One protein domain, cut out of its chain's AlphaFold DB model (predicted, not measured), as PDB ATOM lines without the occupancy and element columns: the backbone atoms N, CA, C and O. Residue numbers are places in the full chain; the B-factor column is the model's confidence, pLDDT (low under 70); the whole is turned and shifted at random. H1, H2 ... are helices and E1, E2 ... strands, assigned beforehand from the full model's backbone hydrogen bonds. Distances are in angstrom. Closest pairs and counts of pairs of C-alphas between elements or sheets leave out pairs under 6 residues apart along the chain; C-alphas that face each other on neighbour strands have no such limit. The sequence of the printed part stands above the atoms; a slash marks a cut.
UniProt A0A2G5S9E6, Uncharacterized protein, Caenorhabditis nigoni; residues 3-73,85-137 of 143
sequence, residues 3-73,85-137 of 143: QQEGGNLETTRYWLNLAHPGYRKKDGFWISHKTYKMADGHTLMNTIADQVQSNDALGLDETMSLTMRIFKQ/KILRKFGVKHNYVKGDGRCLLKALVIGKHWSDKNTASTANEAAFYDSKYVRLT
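AT A GLANCE: This is residues 3 to 73 and 85 to 137 of the 143 residues of an uncharacterized protein of Caenorhabditis nigoni (UniProt A0A2G5S9E6). A small antiparallel sheet of E2, E1 and E3 lies between H1, toward one end of the long axis, and a helical hairpin of H3 and H4, toward the other; H3 comes near E3, and H4 packs on H3, farther from the sheet. The short helix H2 lies off the sheet, touching no helix, and a long link, residues 91 to 102, leads from it to H3. The printed part has 124 residues, with three named strands and four named helices in the order E1, E2, H1, E3, H2, H3, H4, and its class is mixed, helices and strands. It is compact, with a radius of gyration of the C-alphas of 15.5 A, and its outline is only just elongated, with spans of 49 by 32 by 27 A.

IN THESE COORDINATES: E1, residues 14 to 19, is 16.3 A long from first to last C-alpha and begins with C-alpha 14 at (10.465, 6.685, -230.515). E2, residues 29 to 34, is 13.9 A long, and E3, residues 65 to 70, is 16.9 A long. H1, residues 41 to 53, is 18.3 A long. H3, residues 103 to 118, is the longest helix, 22.4 A, and begins with C-alpha 103 at (-1.356, 14.576, -233.187). H4, residues 123 to 137, is 20.5 A long and ends with C-alpha 137 at (-5.684, 11.721, -221.766). H2, residues 85 to 90, is 9.5 A long.

HOW THE PARTS SIT: The sheet runs E2, E1, E3, with E2 and E3 as edge strands. E1 and E3 are antiparallel at 164 degrees, with N 17 and O 67 within hydrogen-bond range at 2.8 A. E1 and E2 form a hairpin, antiparallel at 171 degrees, with N 16 and O 31 at 2.8 A. E2, H1 and E3 form a split strand-helix-strand unit, two strands running the same way with E1 between them, and its crossover is right-handed. H1 is on the sheet but only grazes it, with residues 44 to 51; the closest C-alphas of E1 and H1, those of Leu 18 and Ile 48, are 8.0 A apart. H3 also only grazes the sheet, with residues 104 to 116; its closest C-alphas to E3 are those of Lys 112 and Ile 70, 5.7 A. H3 and H4 form a helical hairpin and touch at a shallow tilt of 24 degrees, opposite ways, closest at the C-alphas of Lys 117 and Ala 126, 4.4 A. H1 and H3 are close but not clearly touching, about perpendicular at 82 degrees, closest at the C-alphas of Gly 41 and Leu 104, 6.1 A. H2 is not on the sheet and is apart from H1, H3 and H4. In H1, H3 and H4 every O i to N i+4 pair is within hydrogen-bond range; in H2 0 of 2 are, beside 2 of 3 O i to N i+3 pairs.

THE WHOLE: The C-alphas farthest apart, those of Asp 56 and Asn 124, are 49.2 A apart. Residues 74 to 84 are not printed, and C-alphas 73 and 85 are 22.4 A apart across this cut. The links H1 to E3 and H2 to H3 are long, and that from H3 to H4 is tight. The mean pLDDT of the printed part is 74.5; it is under 70 at residue 62, residues 71 to 73, residues 85 to 103 and residue 137, and H2 has a mean of 42.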
ATOM      1  N   GLN A   3       9.121  19.958-226.077       79.19
ATOM      2  CA  GLN A   3      10.164  20.702-225.349       79.19
ATOM      3  C   GLN A   3       9.732  21.191-223.963       79.19
ATOM      4  O   GLN A   3      10.519  21.153-223.027       79.19
ATOM      5  N   GLN A   4       8.468  21.591-223.809       78.12
ATOM      6  CA  GLN A   4       7.925  22.065-222.526       78.12
ATOM      7  C   GLN A   4       7.807  20.942-221.488       78.12
ATOM      8  O   GLN A   4       7.747  21.218-220.297       78.12
ATOM      9  N   GLU A   5       7.788  19.686-221.932       77.12
ATOM     10  CA  GLU A   5       7.726  18.502-221.073       77.12
ATOM     11  C   GLU A   5       9.080  17.752-221.072       77.12
ATOM     12  O   GLU A   5       9.145  16.542-220.852       77.12
ATOM     13  N   GLY A   6      10.180  18.470-221.347       76.62
ATOM     14  CA  GLY A   6      11.553  17.961-221.249       76.62
ATOM     15  C   GLY A   6      11.982  17.001-222.365       76.62
ATOM     16  O   GLY A   6      12.997  16.324-222.231       76.62
ATOM     17  N   GLY A   7      11.211  16.895-223.452       77.94
ATOM     18  CA  GLY A   7      11.600  16.170-224.664       77.94
ATOM     19  C   GLY A   7      12.255  17.082-225.706       77.94
ATOM     20  O   GLY A   7      12.220  18.301-225.613       77.94
ATOM     21  N   ASN A   8      12.836  16.517-226.754       86.56
ATOM     22  CA  ASN A   8      13.510  17.269-227.807       86.56
ATOM     23  C   ASN A   8      13.212  16.626-229.168       86.56
ATOM     24  O   ASN A   8      13.203  15.404-229.299       86.56
ATOM     25  N   LEU A   9      12.945  17.452-230.183       85.38
ATOM     26  CA  LEU A   9      12.554  16.985-231.519       85.38
ATOM     27  C   LEU A   9      13.655  16.180-232.222       85.38
ATOM     28  O   LEU A   9      13.355  15.382-233.107       85.38
ATOM     29  N   GLU A  10      14.907  16.394-231.833       85.94
ATOM     30  CA  GLU A  10      16.099  15.792-232.423       85.94
ATOM     31  C   GLU A  10      16.600  14.583-231.638       85.94
ATOM     32  O   GLU A  10      17.173  13.683-232.246       85.94
ATOM     33  N   THR A  11      16.378  14.538-230.317       80.81
ATOM     34  CA  THR A  11      16.955  13.495-229.448       80.81
ATOM     35  C   THR A  11      15.930  12.582-228.781       80.81
ATOM     36  O   THR A  11      16.277  11.458-228.421       80.81
ATOM     37  N   THR A  12      14.659  12.984-228.640       81.12
ATOM     38  CA  THR A  12      13.625  12.082-228.112       81.12
ATOM     39  C   THR A  12      13.296  11.021-229.153       81.12
ATOM     40  O   THR A  12      12.604  11.282-230.140       81.12
ATOM     41  N   ARG A  13      13.812   9.814-228.913       82.00
ATOM     42  CA  ARG A  13      13.612   8.658-229.780       82.00
ATOM     43  C   ARG A  13      12.297   7.951-229.478       82.00
ATOM     44  O   ARG A  13      11.925   7.739-228.322       82.00
ATOM     45  N   TYR A  14      11.640   7.530-230.545       81.06
ATOM     46  CA  TYR A  14      10.465   6.685-230.515       81.06
ATOM     47  C   TYR A  14      10.605   5.538-231.516       81.06
ATOM     48  O   TYR A  14      11.351   5.612-232.499       81.06
ATOM     49  N   TRP A  15       9.901   4.452-231.227       81.62
ATOM     50  CA  TRP A  15       9.662   3.347-232.142       81.62
ATOM     51  C   TRP A  15       8.180   3.314-232.480       81.62
ATOM     52  O   TRP A  15       7.337   3.635-231.639       81.62
ATOM     53  N   LEU A  16       7.869   2.908-233.698       83.44
ATOM     54  CA  LEU A  16       6.514   2.786-234.200       83.44
ATOM     55  C   LEU A  16       6.373   1.431-234.885       83.44
ATOM     56  O   LEU A  16       7.265   0.998-235.606       83.44
ATOM     57  N   ASN A  17       5.275   0.745-234.612       83.25
ATOM     58  CA  ASN A  17       4.941  -0.534-235.209       83.25
ATOM     59  C   ASN A  17       3.610  -0.421-235.947       83.25
ATOM     60  O   ASN A  17       2.624   0.032-235.366       83.25
ATOM     61  N   LEU A  18       3.623  -0.830-237.211       83.69
ATOM     62  CA  LEU A  18       2.443  -1.042-238.039       83.69
ATOM     63  C   LEU A  18       2.152  -2.538-238.039       83.69
ATOM     64  O   LEU A  18       2.946  -3.313-238.567       83.69
ATOM     65  N   ALA A  19       1.037  -2.959-237.456       84.12
ATOM     66  CA  ALA A  19       0.620  -4.355-237.479       84.12
ATOM     67  C   ALA A  19      -0.713  -4.498-238.211       84.12
ATOM     68  O   ALA A  19      -1.634  -3.713-238.017       84.12
ATOM     69  N   HIS A  20      -0.790  -5.514-239.062       83.00
ATOM     70  CA  HIS A  20      -1.931  -5.844-239.907       83.00
ATOM     71  C   HIS A  20      -1.857  -7.350-240.213       83.00
ATOM     72  O   HIS A  20      -0.745  -7.852-240.429       83.00
ATOM     73  N   PRO A  21      -2.980  -8.090-240.259       82.62
ATOM     74  CA  PRO A  21      -2.985  -9.532-240.542       82.62
ATOM     75  C   PRO A  21      -2.316  -9.923-241.870       82.62
ATOM     76  O   PRO A  21      -1.761 -11.009-241.988       82.62
ATOM     77  N   GLY A  22      -2.333  -9.021-242.853       81.62
ATOM     78  CA  GLY A  22      -1.667  -9.183-244.150       81.62
ATOM     79  C   GLY A  22      -0.132  -9.123-244.124       81.62
ATOM     80  O   GLY A  22       0.506  -9.412-245.139       81.62
ATOM     81  N   TYR A  23       0.501  -8.780-242.994       81.69
ATOM     82  CA  TYR A  23       1.951  -8.925-242.860       81.69
ATOM     83  C   TYR A  23       2.339 -10.399-242.694       81.69
ATOM     84  O   TYR A  23       1.814 -11.114-241.845       81.69
ATOM     85  N   ARG A  24       3.367 -10.843-243.436       75.88
ATOM     86  CA  ARG A  24       3.913 -12.213-243.315       75.88
ATOM     87  C   ARG A  24       4.439 -12.530-241.911       75.88
ATOM     88  O   ARG A  24       4.407 -13.680-241.482       75.88
ATOM     89  N   LYS A  25       4.970 -11.524-241.209       75.44
ATOM     90  CA  LYS A  25       5.441 -11.643-239.826       75.44
ATOM     91  C   LYS A  25       4.386 -11.071-238.887       75.44
ATOM     92  O   LYS A  25       3.971  -9.930-239.055       75.44
ATOM     93  N   LYS A  26       4.032 -11.838-237.852       72.38
ATOM     94  CA  LYS A  26       3.041 -11.438-236.836       72.38
ATOM     95  C   LYS A  26       3.436 -10.183-236.050       72.38
ATOM     96  O   LYS A  26       2.564  -9.509-235.520       72.38
ATOM     97  N   ASP A  27       4.726  -9.864-236.009       71.38
ATOM     98  CA  ASP A  27       5.255  -8.713-235.272       71.38
ATOM     99  C   ASP A  27       5.102  -7.380-236.029       71.38
ATOM    100  O   ASP A  27       5.526  -6.348-235.512       71.38
ATOM    101  N   GLY A  28       4.527  -7.380-237.240       82.94
ATOM    102  CA  GLY A  28       4.305  -6.180-238.051       82.94
ATOM    103  C   GLY A  28       5.582  -5.560-238.634       82.94
ATOM    104  O   GLY A  28       6.651  -6.179-238.669       82.94
ATOM    105  N   PHE A  29       5.469  -4.320-239.102       83.38
ATOM    106  CA  PHE A  29       6.556  -3.500-239.632       83.38
ATOM    107  C   PHE A  29       7.018  -2.473-238.594       83.38
ATOM    108  O   PHE A  29       6.224  -1.687-238.077       83.38
ATOM    109  N   TRP A  30       8.315  -2.475-238.280       80.69
ATOM    110  CA  TRP A  30       8.903  -1.608-237.258       80.69
ATOM    111  C   TRP A  30       9.667  -0.436-237.873       80.69
ATOM    112  O   TRP A  30      10.624  -0.618-238.621       80.69
ATOM    113  N   ILE A  31       9.294   0.772-237.461       83.75
ATOM    114  CA  ILE A  31      10.032   2.014-237.665       83.75
ATOM    115  C   ILE A  31      10.718   2.352-236.339       83.75
ATOM    116  O   ILE A  31      10.115   2.924-235.430       83.75
ATOM    117  N   SER A  32      11.985   1.969-236.211       83.06
ATOM    118  CA  SER A  32      12.736   2.090-234.957       83.06
ATOM    119  C   SER A  32      13.702   3.277-234.960       83.06
ATOM    120  O   SER A  32      14.140   3.753-236.006       83.06
ATOM    121  N   HIS A  33      14.058   3.726-233.755       82.19
ATOM    122  CA  HIS A  33      15.058   4.766-233.480       82.19
ATOM    123  C   HIS A  33      14.841   6.088-234.233       82.19
ATOM    124  O   HIS A  33      15.804   6.754-234.609       82.19
ATOM    125  N   LYS A  34      13.584   6.492-234.443       86.06
ATOM    126  CA  LYS A  34      13.270   7.781-235.070       86.06
ATOM    127  C   LYS A  34      13.093   8.868-234.029       86.06
ATOM    128  O   LYS A  34      12.685   8.609-232.904       86.06
ATOM    129  N   THR A  35      13.375  10.098-234.428       86.94
ATOM    130  CA  THR A  35      12.981  11.309-233.704       86.94
ATOM    131  C   THR A  35      11.987  12.090-234.550       86.94
ATOM    132  O   THR A  35      11.801  11.783-235.729       86.94
ATOM    133  N   TYR A  36      11.331  13.096-233.970       84.44
ATOM    134  CA  TYR A  36      10.374  13.910-234.724       84.44
ATOM    135  C   TYR A  36      11.031  14.578-235.943       84.44
ATOM    136  O   TYR A  36      10.431  14.625-237.008       84.44
ATOM    137  N   LYS A  37      12.283  15.036-235.815       87.94
ATOM    138  CA  LYS A  37      13.049  15.625-236.925       87.94
ATOM    139  C   LYS A  37      13.340  14.624-238.050       87.94
ATOM    140  O   LYS A  37      13.428  15.021-239.203       87.94
ATOM    141  N   MET A  38      13.511  13.342-237.720       86.50
ATOM    142  CA  MET A  38      13.825  12.289-238.697       86.50
ATOM    143  C   MET A  38      12.583  11.701-239.370       86.50
ATOM    144  O   MET A  38      12.672  11.205-240.489       86.50
ATOM    145  N   ALA A  39      11.457  11.674-238.662       85.81
ATOM    146  CA  ALA A  39      10.188  11.173-239.162       85.81
ATOM    147  C   ALA A  39       9.058  11.936-238.466       85.81
ATOM    148  O   ALA A  39       8.663  11.618-237.338       85.81
ATOM    149  N   ASP A  40       8.585  12.980-239.135       84.31
ATOM    150  CA  ASP A  40       7.416  13.738-238.719       84.31
ATOM    151  C   ASP A  40       6.124  13.060-239.211       84.31
ATOM    152  O   ASP A  40       6.138  11.951-239.750       84.31
ATOM    153  N   GLY A  41       4.982  13.720-239.007       77.69
ATOM    154  CA  GLY A  41       3.692  13.163-239.410       77.69
ATOM    155  C   GLY A  41       3.600  12.890-240.913       77.69
ATOM    156  O   GLY A  41       3.007  11.890-241.300       77.69
ATOM    157  N   HIS A  42       4.210  13.730-241.751       79.56
ATOM    158  CA  HIS A  42       4.164  13.563-243.199       79.56
ATOM    159  C   HIS A  42       5.009  12.363-243.636       79.56
ATOM    160  O   HIS A  42       4.512  11.471-244.319       79.56
ATOM    161  N   THR A  43       6.253  12.280-243.158       84.75
ATOM    162  CA  THR A  43       7.154  11.158-243.455       84.75
ATOM    163  C   THR A  43       6.574   9.817-243.002       84.75
ATOM    164  O   THR A  43       6.693   8.817-243.712       84.75
ATOM    165  N   LEU A  44       5.914   9.781-241.838       83.94
ATOM    166  CA  LEU A  44       5.251   8.569-241.354       83.94
ATOM    167  C   LEU A  44       4.072   8.161-242.240       83.94
ATOM    168  O   LEU A  44       3.949   6.981-242.556       83.94
ATOM    169  N   MET A  45       3.237   9.112-242.667       81.56
ATOM    170  CA  MET A  45       2.113   8.812-243.558       81.56
ATOM    171  C   MET A  45       2.580   8.310-244.922       81.56
ATOM    172  O   MET A  45       2.007   7.349-245.424       81.56
ATOM    173  N   ASN A  46       3.652   8.880-245.478       82.88
ATOM    174  CA  ASN A  46       4.239   8.375-246.723       82.88
ATOM    175  C   ASN A  46       4.770   6.951-246.538       82.88
ATOM    176  O   ASN A  46       4.474   6.080-247.341       82.88
ATOM    177  N   THR A  47       5.454   6.678-245.421       85.25
ATOM    178  CA  THR A  47       5.941   5.321-245.125       85.25
ATOM    179  C   THR A  47       4.785   4.317-245.028       85.25
ATOM    180  O   THR A  47       4.902   3.197-245.513       85.25
ATOM    181  N   ILE A  48       3.660   4.700-244.413       82.75
ATOM    182  CA  ILE A  48       2.454   3.859-244.343       82.75
ATOM    183  C   ILE A  48       1.864   3.639-245.741       82.75
ATOM    184  O   ILE A  48       1.524   2.507-246.083       82.75
ATOM    185  N   ALA A  49       1.770   4.697-246.548       82.81
ATOM    186  CA  ALA A  49       1.267   4.617-247.914       82.81
ATOM    187  C   ALA A  49       2.123   3.672-248.772       82.81
ATOM    188  O   ALA A  49       1.570   2.786-249.415       82.81
ATOM    189  N   ASP A  50       3.452   3.779-248.697       85.31
ATOM    190  CA  ASP A  50       4.383   2.898-249.409       85.31
ATOM    191  C   ASP A  50       4.207   1.427-248.992       85.31
ATOM    192  O   ASP A  50       4.259   0.515-249.821       85.31
ATOM    193  N   GLN A  51       3.977   1.164-247.699       82.06
ATOM    194  CA  GLN A  51       3.720  -0.193-247.205       82.06
ATOM    195  C   GLN A  51       2.419  -0.767-247.776       82.06
ATOM    196  O   GLN A  51       2.411  -1.905-248.233       82.06
ATOM    197  N   VAL A  52       1.345   0.019-247.781       79.06
ATOM    198  CA  VAL A  52       0.034  -0.387-248.311       79.06
ATOM    199  C   VAL A  52       0.082  -0.587-249.827       79.06
ATOM    200  O   VAL A  52      -0.440  -1.571-250.333       79.06
ATOM    201  N   GLN A  53       0.772   0.289-250.556       81.62
ATOM    202  CA  GLN A  53       0.921   0.182-252.011       81.62
ATOM    203  C   GLN A  53       1.803  -0.994-252.447       81.62
ATOM    204  O   GLN A  53       1.624  -1.526-253.537       81.62
ATOM    205  N   SER A  54       2.777  -1.390-251.626       81.25
ATOM    206  CA  SER A  54       3.682  -2.503-251.946       81.25
ATOM    207  C   SER A  54       3.119  -3.881-251.591       81.25
ATOM    208  O   SER A  54       3.735  -4.896-251.929       81.25
ATOM    209  N   ASN A  55       1.970  -3.944-250.913       79.56
ATOM    210  CA  ASN A  55       1.309  -5.192-250.563       79.56
ATOM    211  C   ASN A  55      -0.204  -4.990-250.472       79.56
ATOM    212  O   ASN A  55      -0.709  -4.557-249.440       79.56
ATOM    213  N   ASP A  56      -0.919  -5.420-251.510       76.31
ATOM    214  CA  ASP A  56      -2.382  -5.318-251.618       76.31
ATOM    215  C   ASP A  56      -3.139  -6.015-250.472       76.31
ATOM    216  O   ASP A  56      -4.316  -5.746-250.242       76.31
ATOM    217  N   ALA A  57      -2.477  -6.908-249.722       76.88
ATOM    218  CA  ALA A  57      -3.037  -7.524-248.520       76.88
ATOM    219  C   ALA A  57      -2.981  -6.614-247.278       76.88
ATOM    220  O   ALA A  57      -3.413  -7.038-246.206       76.88
ATOM    221  N   LEU A  58      -2.404  -5.413-247.368       76.88
ATOM    222  CA  LEU A  58      -2.355  -4.413-246.302       76.88
ATOM    223  C   LEU A  58      -3.384  -3.323-246.598       76.88
ATOM    224  O   LEU A  58      -3.093  -2.360-247.297       76.88
ATOM    225  N   GLY A  59      -4.592  -3.468-246.057       74.12
ATOM    226  CA  GLY A  59      -5.608  -2.427-246.134       74.12
ATOM    227  C   GLY A  59      -5.367  -1.338-245.090       74.12
ATOM    228  O   GLY A  59      -4.892  -1.608-243.987       74.12
ATOM    229  N   LEU A  60      -5.749  -0.096-245.403       74.50
ATOM    230  CA  LEU A  60      -6.028   0.914-244.375       74.50
ATOM    231  C   LEU A  60      -7.432   0.669-243.806       74.50
ATOM    232  O   LEU A  60      -8.344   1.467-244.013       74.50
ATOM    233  N   ASP A  61      -7.614  -0.474-243.154       74.44
ATOM    234  CA  ASP A  61      -8.887  -0.906-242.581       74.44
ATOM    235  C   ASP A  61      -8.828  -0.986-241.046       74.44
ATOM    236  O   ASP A  61      -7.819  -0.661-240.414       74.44
ATOM    237  N   GLU A  62      -9.929  -1.417-240.429       69.88
ATOM    238  CA  GLU A  62     -10.055  -1.553-238.972       69.88
ATOM    239  C   GLU A  62      -9.092  -2.586-238.360       69.88
ATOM    240  O   GLU A  62      -8.926  -2.640-237.140       69.88
ATOM    241  N   THR A  63      -8.449  -3.414-239.186       72.88
ATOM    242  CA  THR A  63      -7.484  -4.425-238.752       72.88
ATOM    243  C   THR A  63      -6.053  -3.889-238.714       72.88
ATOM    244  O   THR A  63      -5.183  -4.506-238.084       72.88
ATOM    245  N   MET A  64      -5.794  -2.720-239.318       75.50
ATOM    246  CA  MET A  64      -4.522  -2.025-239.165       75.50
ATOM    247  C   MET A  64      -4.422  -1.401-237.771       75.50
ATOM    248  O   MET A  64      -5.256  -0.609-237.338       75.50
ATOM    249  N   SER A  65      -3.336  -1.715-237.072       78.31
ATOM    250  CA  SER A  65      -3.025  -1.168-235.757       78.31
ATOM    251  C   SER A  65      -1.679  -0.453-235.761       78.31
ATOM    252  O   SER A  65      -0.689  -0.921-236.327       78.31
ATOM    253  N   LEU A  66      -1.654   0.702-235.098       74.38
ATOM    254  CA  LEU A  66      -0.477   1.542-234.940       74.38
ATOM    255  C   LEU A  66      -0.084   1.591-233.465       74.38
ATOM    256  O   LEU A  66      -0.833   2.105-232.635       74.38
ATOM    257  N   THR A  67       1.108   1.101-233.132       77.56
ATOM    258  CA  THR A  67       1.640   1.146-231.761       77.56
ATOM    259  C   THR A  67       2.900   1.995-231.703       77.56
ATOM    260  O   THR A  67       3.809   1.810-232.504       77.56
ATOM    261  N   MET A  68       3.002   2.897-230.723       77.44
ATOM    262  CA  MET A  68       4.171   3.761-230.532       77.44
ATOM    263  C   MET A  68       4.809   3.541-229.158       77.44
ATOM    264  O   MET A  68       4.113   3.424-228.151       77.44
ATOM    265  N   ARG A  69       6.143   3.514-229.108       73.12
ATOM    266  CA  ARG A  69       6.944   3.420-227.879       73.12
ATOM    267  C   ARG A  69       7.944   4.556-227.804       73.12
ATOM    268  O   ARG A  69       8.596   4.856-228.795       73.12
ATOM    269  N   ILE A  70       8.093   5.158-226.629       73.81
ATOM    270  CA  ILE A  70       8.935   6.340-226.413       73.81
ATOM    271  C   ILE A  70       9.874   6.070-225.254       73.81
ATOM    272  O   ILE A  70       9.455   5.558-224.212       73.81
ATOM    273  N   PHE A  71      11.146   6.404-225.441       65.25
ATOM    274  CA  PHE A  71      12.209   6.020-224.522       65.25
ATOM    275  C   PHE A  71      12.717   7.219-223.719       65.25
ATOM    276  O   PHE A  71      12.847   8.325-224.244       65.25
ATOM    277  N   LYS A  72      13.003   6.978-222.433       48.16
ATOM    278  CA  LYS A  72      13.503   7.971-221.466       48.16
ATOM    279  C   LYS A  72      14.983   8.331-221.689       48.16
ATOM    280  O   LYS A  72      15.372   9.452-221.384       48.16
ATOM    281  N   GLN A  73      15.794   7.415-222.232       50.16
ATOM    282  CA  GLN A  73      17.239   7.576-222.465       50.16
ATOM    283  C   GLN A  73      17.695   6.896-223.761       50.16
ATOM    284  O   GLN A  73      16.976   6.071-224.332       50.16
ATOM    285  N   LYS A  85       5.185 -11.210-221.584       42.09
ATOM    286  CA  LYS A  85       4.457 -10.751-220.384       42.09
ATOM    287  C   LYS A  85       4.402  -9.220-220.272       42.09
ATOM    288  O   LYS A  85       3.451  -8.693-219.699       42.09
ATOM    289  N   ILE A  86       5.388  -8.507-220.822       45.44
ATOM    290  CA  ILE A  86       5.386  -7.039-220.919       45.44
ATOM    291  C   ILE A  86       4.523  -6.596-222.102       45.44
ATOM    292  O   ILE A  86       3.772  -5.635-221.972       45.44
ATOM    293  N   LEU A  87       4.545  -7.336-223.216       42.03
ATOM    294  CA  LEU A  87       3.677  -7.080-224.372       42.03
ATOM    295  C   LEU A  87       2.182  -7.173-224.009       42.03
ATOM    296  O   LEU A  87       1.393  -6.323-224.408       42.03
ATOM    297  N   ARG A  88       1.799  -8.130-223.152       39.28
ATOM    298  CA  ARG A  88       0.419  -8.271-222.645       39.28
ATOM    299  C   ARG A  88      -0.028  -7.154-221.691       39.28
ATOM    300  O   ARG A  88      -1.228  -6.956-221.520       39.28
ATOM    301  N   LYS A  89       0.903  -6.404-221.086       39.91
ATOM    302  CA  LYS A  89       0.581  -5.242-220.233       39.91
ATOM    303  C   LYS A  89       0.161  -4.005-221.026       39.91
ATOM    304  O   LYS A  89      -0.380  -3.082-220.428       39.91
ATOM    305  N   PHE A  90       0.339  -3.993-222.348       42.78
ATOM    306  CA  PHE A  90      -0.168  -2.921-223.211       42.78
ATOM    307  C   PHE A  90      -1.672  -3.036-223.498       42.78
ATOM    308  O   PHE A  90      -2.147  -2.349-224.389       42.78
ATOM    309  N   GLY A  91      -2.410  -3.877-222.752       35.78
ATOM    310  CA  GLY A  91      -3.863  -4.068-222.835       35.78
ATOM    311  C   GLY A  91      -4.611  -2.777-223.161       35.78
ATOM    312  O   GLY A  91      -4.808  -1.914-222.304       35.78
ATOM    313  N   VAL A  92      -4.988  -2.645-224.431       43.69
ATOM    314  CA  VAL A  92      -5.413  -1.379-225.015       43.69
ATOM    315  C   VAL A  92      -6.880  -1.107-224.657       43.69
ATOM    316  O   VAL A  92      -7.795  -1.380-225.424       43.69
ATOM    317  N   LYS A  93      -7.124  -0.554-223.465       35.66
ATOM    318  CA  LYS A  93      -8.377   0.142-223.111       35.66
ATOM    319  C   LYS A  93      -8.108   1.645-223.276       35.66
ATOM    320  O   LYS A  93      -7.448   2.241-222.434       35.66
ATOM    321  N   HIS A  94      -8.456   2.200-224.436       46.19
ATOM    322  CA  HIS A  94      -7.782   3.360-225.037       46.19
ATOM    323  C   HIS A  94      -8.001   4.708-224.320       46.19
ATOM    324  O   HIS A  94      -9.121   5.056-223.961       46.19
ATOM    325  N   ASN A  95      -6.930   5.511-224.262       41.16
ATOM    326  CA  ASN A  95      -6.977   6.973-224.206       41.16
ATOM    327  C   ASN A  95      -6.637   7.499-225.609       41.16
ATOM    328  O   ASN A  95      -5.510   7.317-226.074       41.16
ATOM    329  N   TYR A  96      -7.596   8.109-226.305       43.62
ATOM    330  CA  TYR A  96      -7.373   8.661-227.643       43.62
ATOM    331  C   TYR A  96      -6.621   9.994-227.573       43.62
ATOM    332  O   TYR A  96      -6.918  10.847-226.736       43.62
ATOM    333  N   VAL A  97      -5.681  10.211-228.497       47.38
ATOM    334  CA  VAL A  97      -5.056  11.526-228.690       47.38
ATOM    335  C   VAL A  97      -6.024  12.404-229.484       47.38
ATOM    336  O   VAL A  97      -5.988  12.418-230.712       47.38
ATOM    337  N   LYS A  98      -6.924  13.111-228.794       40.56
ATOM    338  CA  LYS A  98      -7.887  14.025-229.428       40.56
ATOM    339  C   LYS A  98      -7.268  15.411-229.657       40.56
ATOM    340  O   LYS A  98      -6.597  15.967-228.785       40.56
ATOM    341  N   GLY A  99      -7.524  15.992-230.825       40.22
ATOM    342  CA  GLY A  99      -7.417  17.431-231.053       40.22
ATOM    343  C   GLY A  99      -6.822  17.813-232.402       40.22
ATOM    344  O   GLY A  99      -6.106  17.031-233.022       40.22
ATOM    345  N   ASP A 100      -7.076  19.053-232.797       41.19
ATOM    346  CA  ASP A 100      -6.750  19.553-234.130       41.19
ATOM    347  C   ASP A 100      -5.248  19.810-234.275       41.19
ATOM    348  O   ASP A 100      -4.621  20.474-233.440       41.19
ATOM    349  N   GLY A 101      -4.659  19.225-235.323       49.03
ATOM    350  CA  GLY A 101      -3.243  19.344-235.666       49.03
ATOM    351  C   GLY A 101      -2.252  18.732-234.656       49.03
ATOM    352  O   GLY A 101      -2.500  18.584-233.457       49.03
ATOM    353  N   ARG A 102      -1.053  18.391-235.157       62.78
ATOM    354  CA  ARG A 102       0.115  17.953-234.356       62.78
ATOM    355  C   ARG A 102      -0.151  16.732-233.455       62.78
ATOM    356  O   ARG A 102       0.457  16.606-232.389       62.78
ATOM    357  N   CYS A 103      -1.019  15.818-233.893       67.88
ATOM    358  CA  CYS A 103      -1.356  14.576-233.187       67.88
ATOM    359  C   CYS A 103      -0.114  13.740-232.843       67.88
ATOM    360  O   CYS A 103      -0.020  13.232-231.730       67.88
ATOM    361  N   LEU A 104       0.889  13.704-233.729       72.69
ATOM    362  CA  LEU A 104       2.165  13.038-233.469       72.69
ATOM    363  C   LEU A 104       2.898  13.647-232.267       72.69
ATOM    364  O   LEU A 104       3.306  12.922-231.369       72.69
ATOM    365  N   LEU A 105       3.020  14.976-232.185       72.00
ATOM    366  CA  LEU A 105       3.660  15.620-231.031       72.00
ATOM    367  C   LEU A 105       2.881  15.369-229.735       72.00
ATOM    368  O   LEU A 105       3.497  15.204-228.684       72.00
ATOM    369  N   LYS A 106       1.544  15.343-229.795       72.56
ATOM    370  CA  LYS A 106       0.696  15.049-228.626       72.56
ATOM    371  C   LYS A 106       0.889  13.602-228.170       72.56
ATOM    372  O   LYS A 106       1.124  13.369-226.987       72.56
ATOM    373  N   ALA A 107       0.881  12.654-229.108       76.56
ATOM    374  CA  ALA A 107       1.183  11.248-228.853       76.56
ATOM    375  C   ALA A 107       2.583  11.080-228.250       76.56
ATOM    376  O   ALA A 107       2.751  10.323-227.294       76.56
ATOM    377  N   LEU A 108       3.560  11.856-228.738       78.25
ATOM    378  CA  LEU A 108       4.921  11.825-228.217       78.25
ATOM    379  C   LEU A 108       5.005  12.264-226.747       78.25
ATOM    380  O   LEU A 108       5.679  11.635-225.936       78.25
ATOM    381  N   VAL A 109       4.286  13.323-226.381       81.25
ATOM    382  CA  VAL A 109       4.238  13.805-224.993       81.25
ATOM    383  C   VAL A 109       3.504  12.824-224.080       81.25
ATOM    384  O   VAL A 109       3.997  12.501-223.000       81.25
ATOM    385  N   ILE A 110       2.358  12.302-224.520       81.25
ATOM    386  CA  ILE A 110       1.574  11.327-223.750       81.25
ATOM    387  C   ILE A 110       2.389  10.054-223.505       81.25
ATOM    388  O   ILE A 110       2.490   9.594-222.366       81.25
ATOM    389  N   GLY A 111       3.006   9.505-224.553       77.31
ATOM    390  CA  GLY A 111       3.830   8.308-224.434       77.31
ATOM    391  C   GLY A 111       5.079   8.541-223.581       77.31
ATOM    392  O   GLY A 111       5.459   7.644-222.832       77.31
ATOM    393  N   LYS A 112       5.674   9.746-223.614       84.56
ATOM    394  CA  LYS A 112       6.781  10.113-222.723       84.56
ATOM    395  C   LYS A 112       6.348  10.078-221.260       84.56
ATOM    396  O   LYS A 112       6.978   9.375-220.483       84.56
ATOM    397  N   HIS A 113       5.261  10.749-220.886       83.38
ATOM    398  CA  HIS A 113       4.787  10.735-219.497       83.38
ATOM    399  C   HIS A 113       4.383   9.341-219.021       83.38
ATOM    400  O   HIS A 113       4.674   8.972-217.888       83.38
ATOM    401  N   TRP A 114       3.757   8.542-219.889       83.31
ATOM    402  CA  TRP A 114       3.473   7.146-219.570       83.31
ATOM    403  C   TRP A 114       4.766   6.357-219.320       83.31
ATOM    404  O   TRP A 114       4.872   5.652-218.319       83.31
ATOM    405  N   SER A 115       5.761   6.496-220.197       78.50
ATOM    406  CA  SER A 115       7.066   5.837-220.063       78.50
ATOM    407  C   SER A 115       7.781   6.275-218.782       78.50
ATOM    408  O   SER A 115       8.195   5.435-217.984       78.50
ATOM    409  N   ASP A 116       7.833   7.583-218.526       82.56
ATOM    410  CA  ASP A 116       8.473   8.172-217.354       82.56
ATOM    411  C   ASP A 116       7.784   7.729-216.053       82.56
ATOM    412  O   ASP A 116       8.474   7.339-215.119       82.56
ATOM    413  N   LYS A 117       6.443   7.672-216.005       82.44
ATOM    414  CA  LYS A 117       5.685   7.118-214.866       82.44
ATOM    415  C   LYS A 117       6.077   5.668-214.571       82.44
ATOM    416  O   LYS A 117       6.273   5.305-213.416       82.44
ATOM    417  N   ASN A 118       6.152   4.828-215.604       79.94
ATOM    418  CA  ASN A 118       6.427   3.394-215.454       79.94
ATOM    419  C   ASN A 118       7.914   3.080-215.213       79.94
ATOM    420  O   ASN A 118       8.252   1.939-214.907       79.94
ATOM    421  N   THR A 119       8.795   4.073-215.359       79.50
ATOM    422  CA  THR A 119      10.250   3.960-215.160       79.50
ATOM    423  C   THR A 119      10.778   4.950-214.115       79.50
ATOM    424  O   THR A 119      11.981   5.210-214.049       79.50
ATOM    425  N   ALA A 120       9.886   5.548-213.323       85.12
ATOM    426  CA  ALA A 120      10.231   6.474-212.252       85.12
ATOM    427  C   ALA A 120      10.915   5.736-211.097       85.12
ATOM    428  O   ALA A 120      10.526   4.623-210.738       85.12
ATOM    429  N   SER A 121      11.910   6.382-210.489       84.00
ATOM    430  CA  SER A 121      12.685   5.798-209.388       84.00
ATOM    431  C   SER A 121      11.991   5.968-208.038       84.00
ATOM    432  O   SER A 121      12.307   5.261-207.084       84.00
ATOM    433  N   THR A 122      11.049   6.912-207.935       89.31
ATOM    434  CA  THR A 122      10.307   7.201-206.699       89.31
ATOM    435  C   THR A 122       8.803   7.276-206.944       89.31
ATOM    436  O   THR A 122       8.346   7.614-208.037       89.31
ATOM    437  N   ALA A 123       8.015   7.020-205.895       87.75
ATOM    438  CA  ALA A 123       6.559   7.144-205.949       87.75
ATOM    439  C   ALA A 123       6.100   8.583-206.257       87.75
ATOM    440  O   ALA A 123       5.132   8.774-206.990       87.75
ATOM    441  N   ASN A 124       6.825   9.590-205.759       89.38
ATOM    442  CA  ASN A 124       6.523  11.001-206.016       89.38
ATOM    443  C   ASN A 124       6.747  11.370-207.491       89.38
ATOM    444  O   ASN A 124       5.911  12.037-208.097       89.38
ATOM    445  N   GLU A 125       7.844  10.893-208.086       85.19
ATOM    446  CA  GLU A 125       8.133  11.068-209.514       85.19
ATOM    447  C   GLU A 125       7.083  10.346-210.378       85.19
ATOM    448  O   GLU A 125       6.545  10.925-211.324       85.19
ATOM    449  N   ALA A 126       6.707   9.116-210.009       87.38
ATOM    450  CA  ALA A 126       5.655   8.370-210.697       87.38
ATOM    451  C   ALA A 126       4.302   9.106-210.650       87.38
ATOM    452  O   ALA A 126       3.634   9.227-211.678       87.38
ATOM    453  N   ALA A 127       3.910   9.633-209.485       88.31
ATOM    454  CA  ALA A 127       2.667  10.386-209.307       88.31
ATOM    455  C   ALA A 127       2.662  11.703-210.101       88.31
ATOM    456  O   ALA A 127       1.647  12.068-210.701       88.31
ATOM    457  N   PHE A 128       3.806  12.394-210.171       88.25
ATOM    458  CA  PHE A 128       3.960  13.593-210.990       88.25
ATOM    459  C   PHE A 128       3.695  13.295-212.471       88.25
ATOM    460  O   PHE A 128       2.849  13.948-213.090       88.25
ATOM    461  N   TYR A 129       4.347  12.275-213.035       85.38
ATOM    462  CA  TYR A 129       4.143  11.902-214.437       85.38
ATOM    463  C   TYR A 129       2.756  11.319-214.708       85.38
ATOM    464  O   TYR A 129       2.202  11.548-215.784       85.38
ATOM    465  N   ASP A 130       2.151  10.642-213.730       84.94
ATOM    466  CA  ASP A 130       0.767  10.189-213.832       84.94
ATOM    467  C   ASP A 130      -0.212  11.360-213.948       84.94
ATOM    468  O   ASP A 130      -1.060  11.366-214.834       84.94
ATOM    469  N   SER A 131      -0.050  12.405-213.131       84.44
ATOM    470  CA  SER A 131      -0.909  13.595-213.208       84.44
ATOM    471  C   SER A 131      -0.850  14.265-214.590       84.44
ATOM    472  O   SER A 131      -1.875  14.657-215.154       84.44
ATOM    473  N   LYS A 132       0.351  14.326-215.183       83.25
ATOM    474  CA  LYS A 132       0.597  14.865-216.526       83.25
ATOM    475  C   LYS A 132      -0.024  13.993-217.612       83.25
ATOM    476  O   LYS A 132      -0.690  14.519-218.504       83.25
ATOM    477  N   TYR A 133       0.157  12.677-217.508       80.50
ATOM    478  CA  TYR A 133      -0.457  11.695-218.394       80.50
ATOM    479  C   TYR A 133      -1.986  11.806-218.365       80.50
ATOM    480  O   TYR A 133      -2.607  11.977-219.412       80.50
ATOM    481  N   VAL A 134      -2.594  11.793-217.175       76.06
ATOM    482  CA  VAL A 134      -4.050  11.877-216.979       76.06
ATOM    483  C   VAL A 134      -4.620  13.180-217.544       76.06
ATOM    484  O   VAL A 134      -5.638  13.149-218.233       76.06
ATOM    485  N   ARG A 135      -3.950  14.321-217.330       74.75
ATOM    486  CA  ARG A 135      -4.379  15.626-217.868       74.75
ATOM    487  C   ARG A 135      -4.469  15.644-219.396       74.75
ATOM    488  O   ARG A 135      -5.327  16.320-219.945       74.75
ATOM    489  N   LEU A 136      -3.574  14.931-220.074       70.56
ATOM    490  CA  LEU A 136      -3.514  14.891-221.538       70.56
ATOM    491  C   LEU A 136      -4.381  13.786-222.152       70.56
ATOM    492  O   LEU A 136      -4.503  13.722-223.373       70.56
ATOM    493  N   THR A 137      -4.948  12.909-221.323       66.94
ATOM    494  CA  THR A 137      -5.684  11.721-221.766       66.94
ATOM    495  C   THR A 137      -7.146  11.686-221.323       66.94
ATOM    496  O   THR A 137      -7.928  10.955-221.926       66.94
TER     497      THR A 137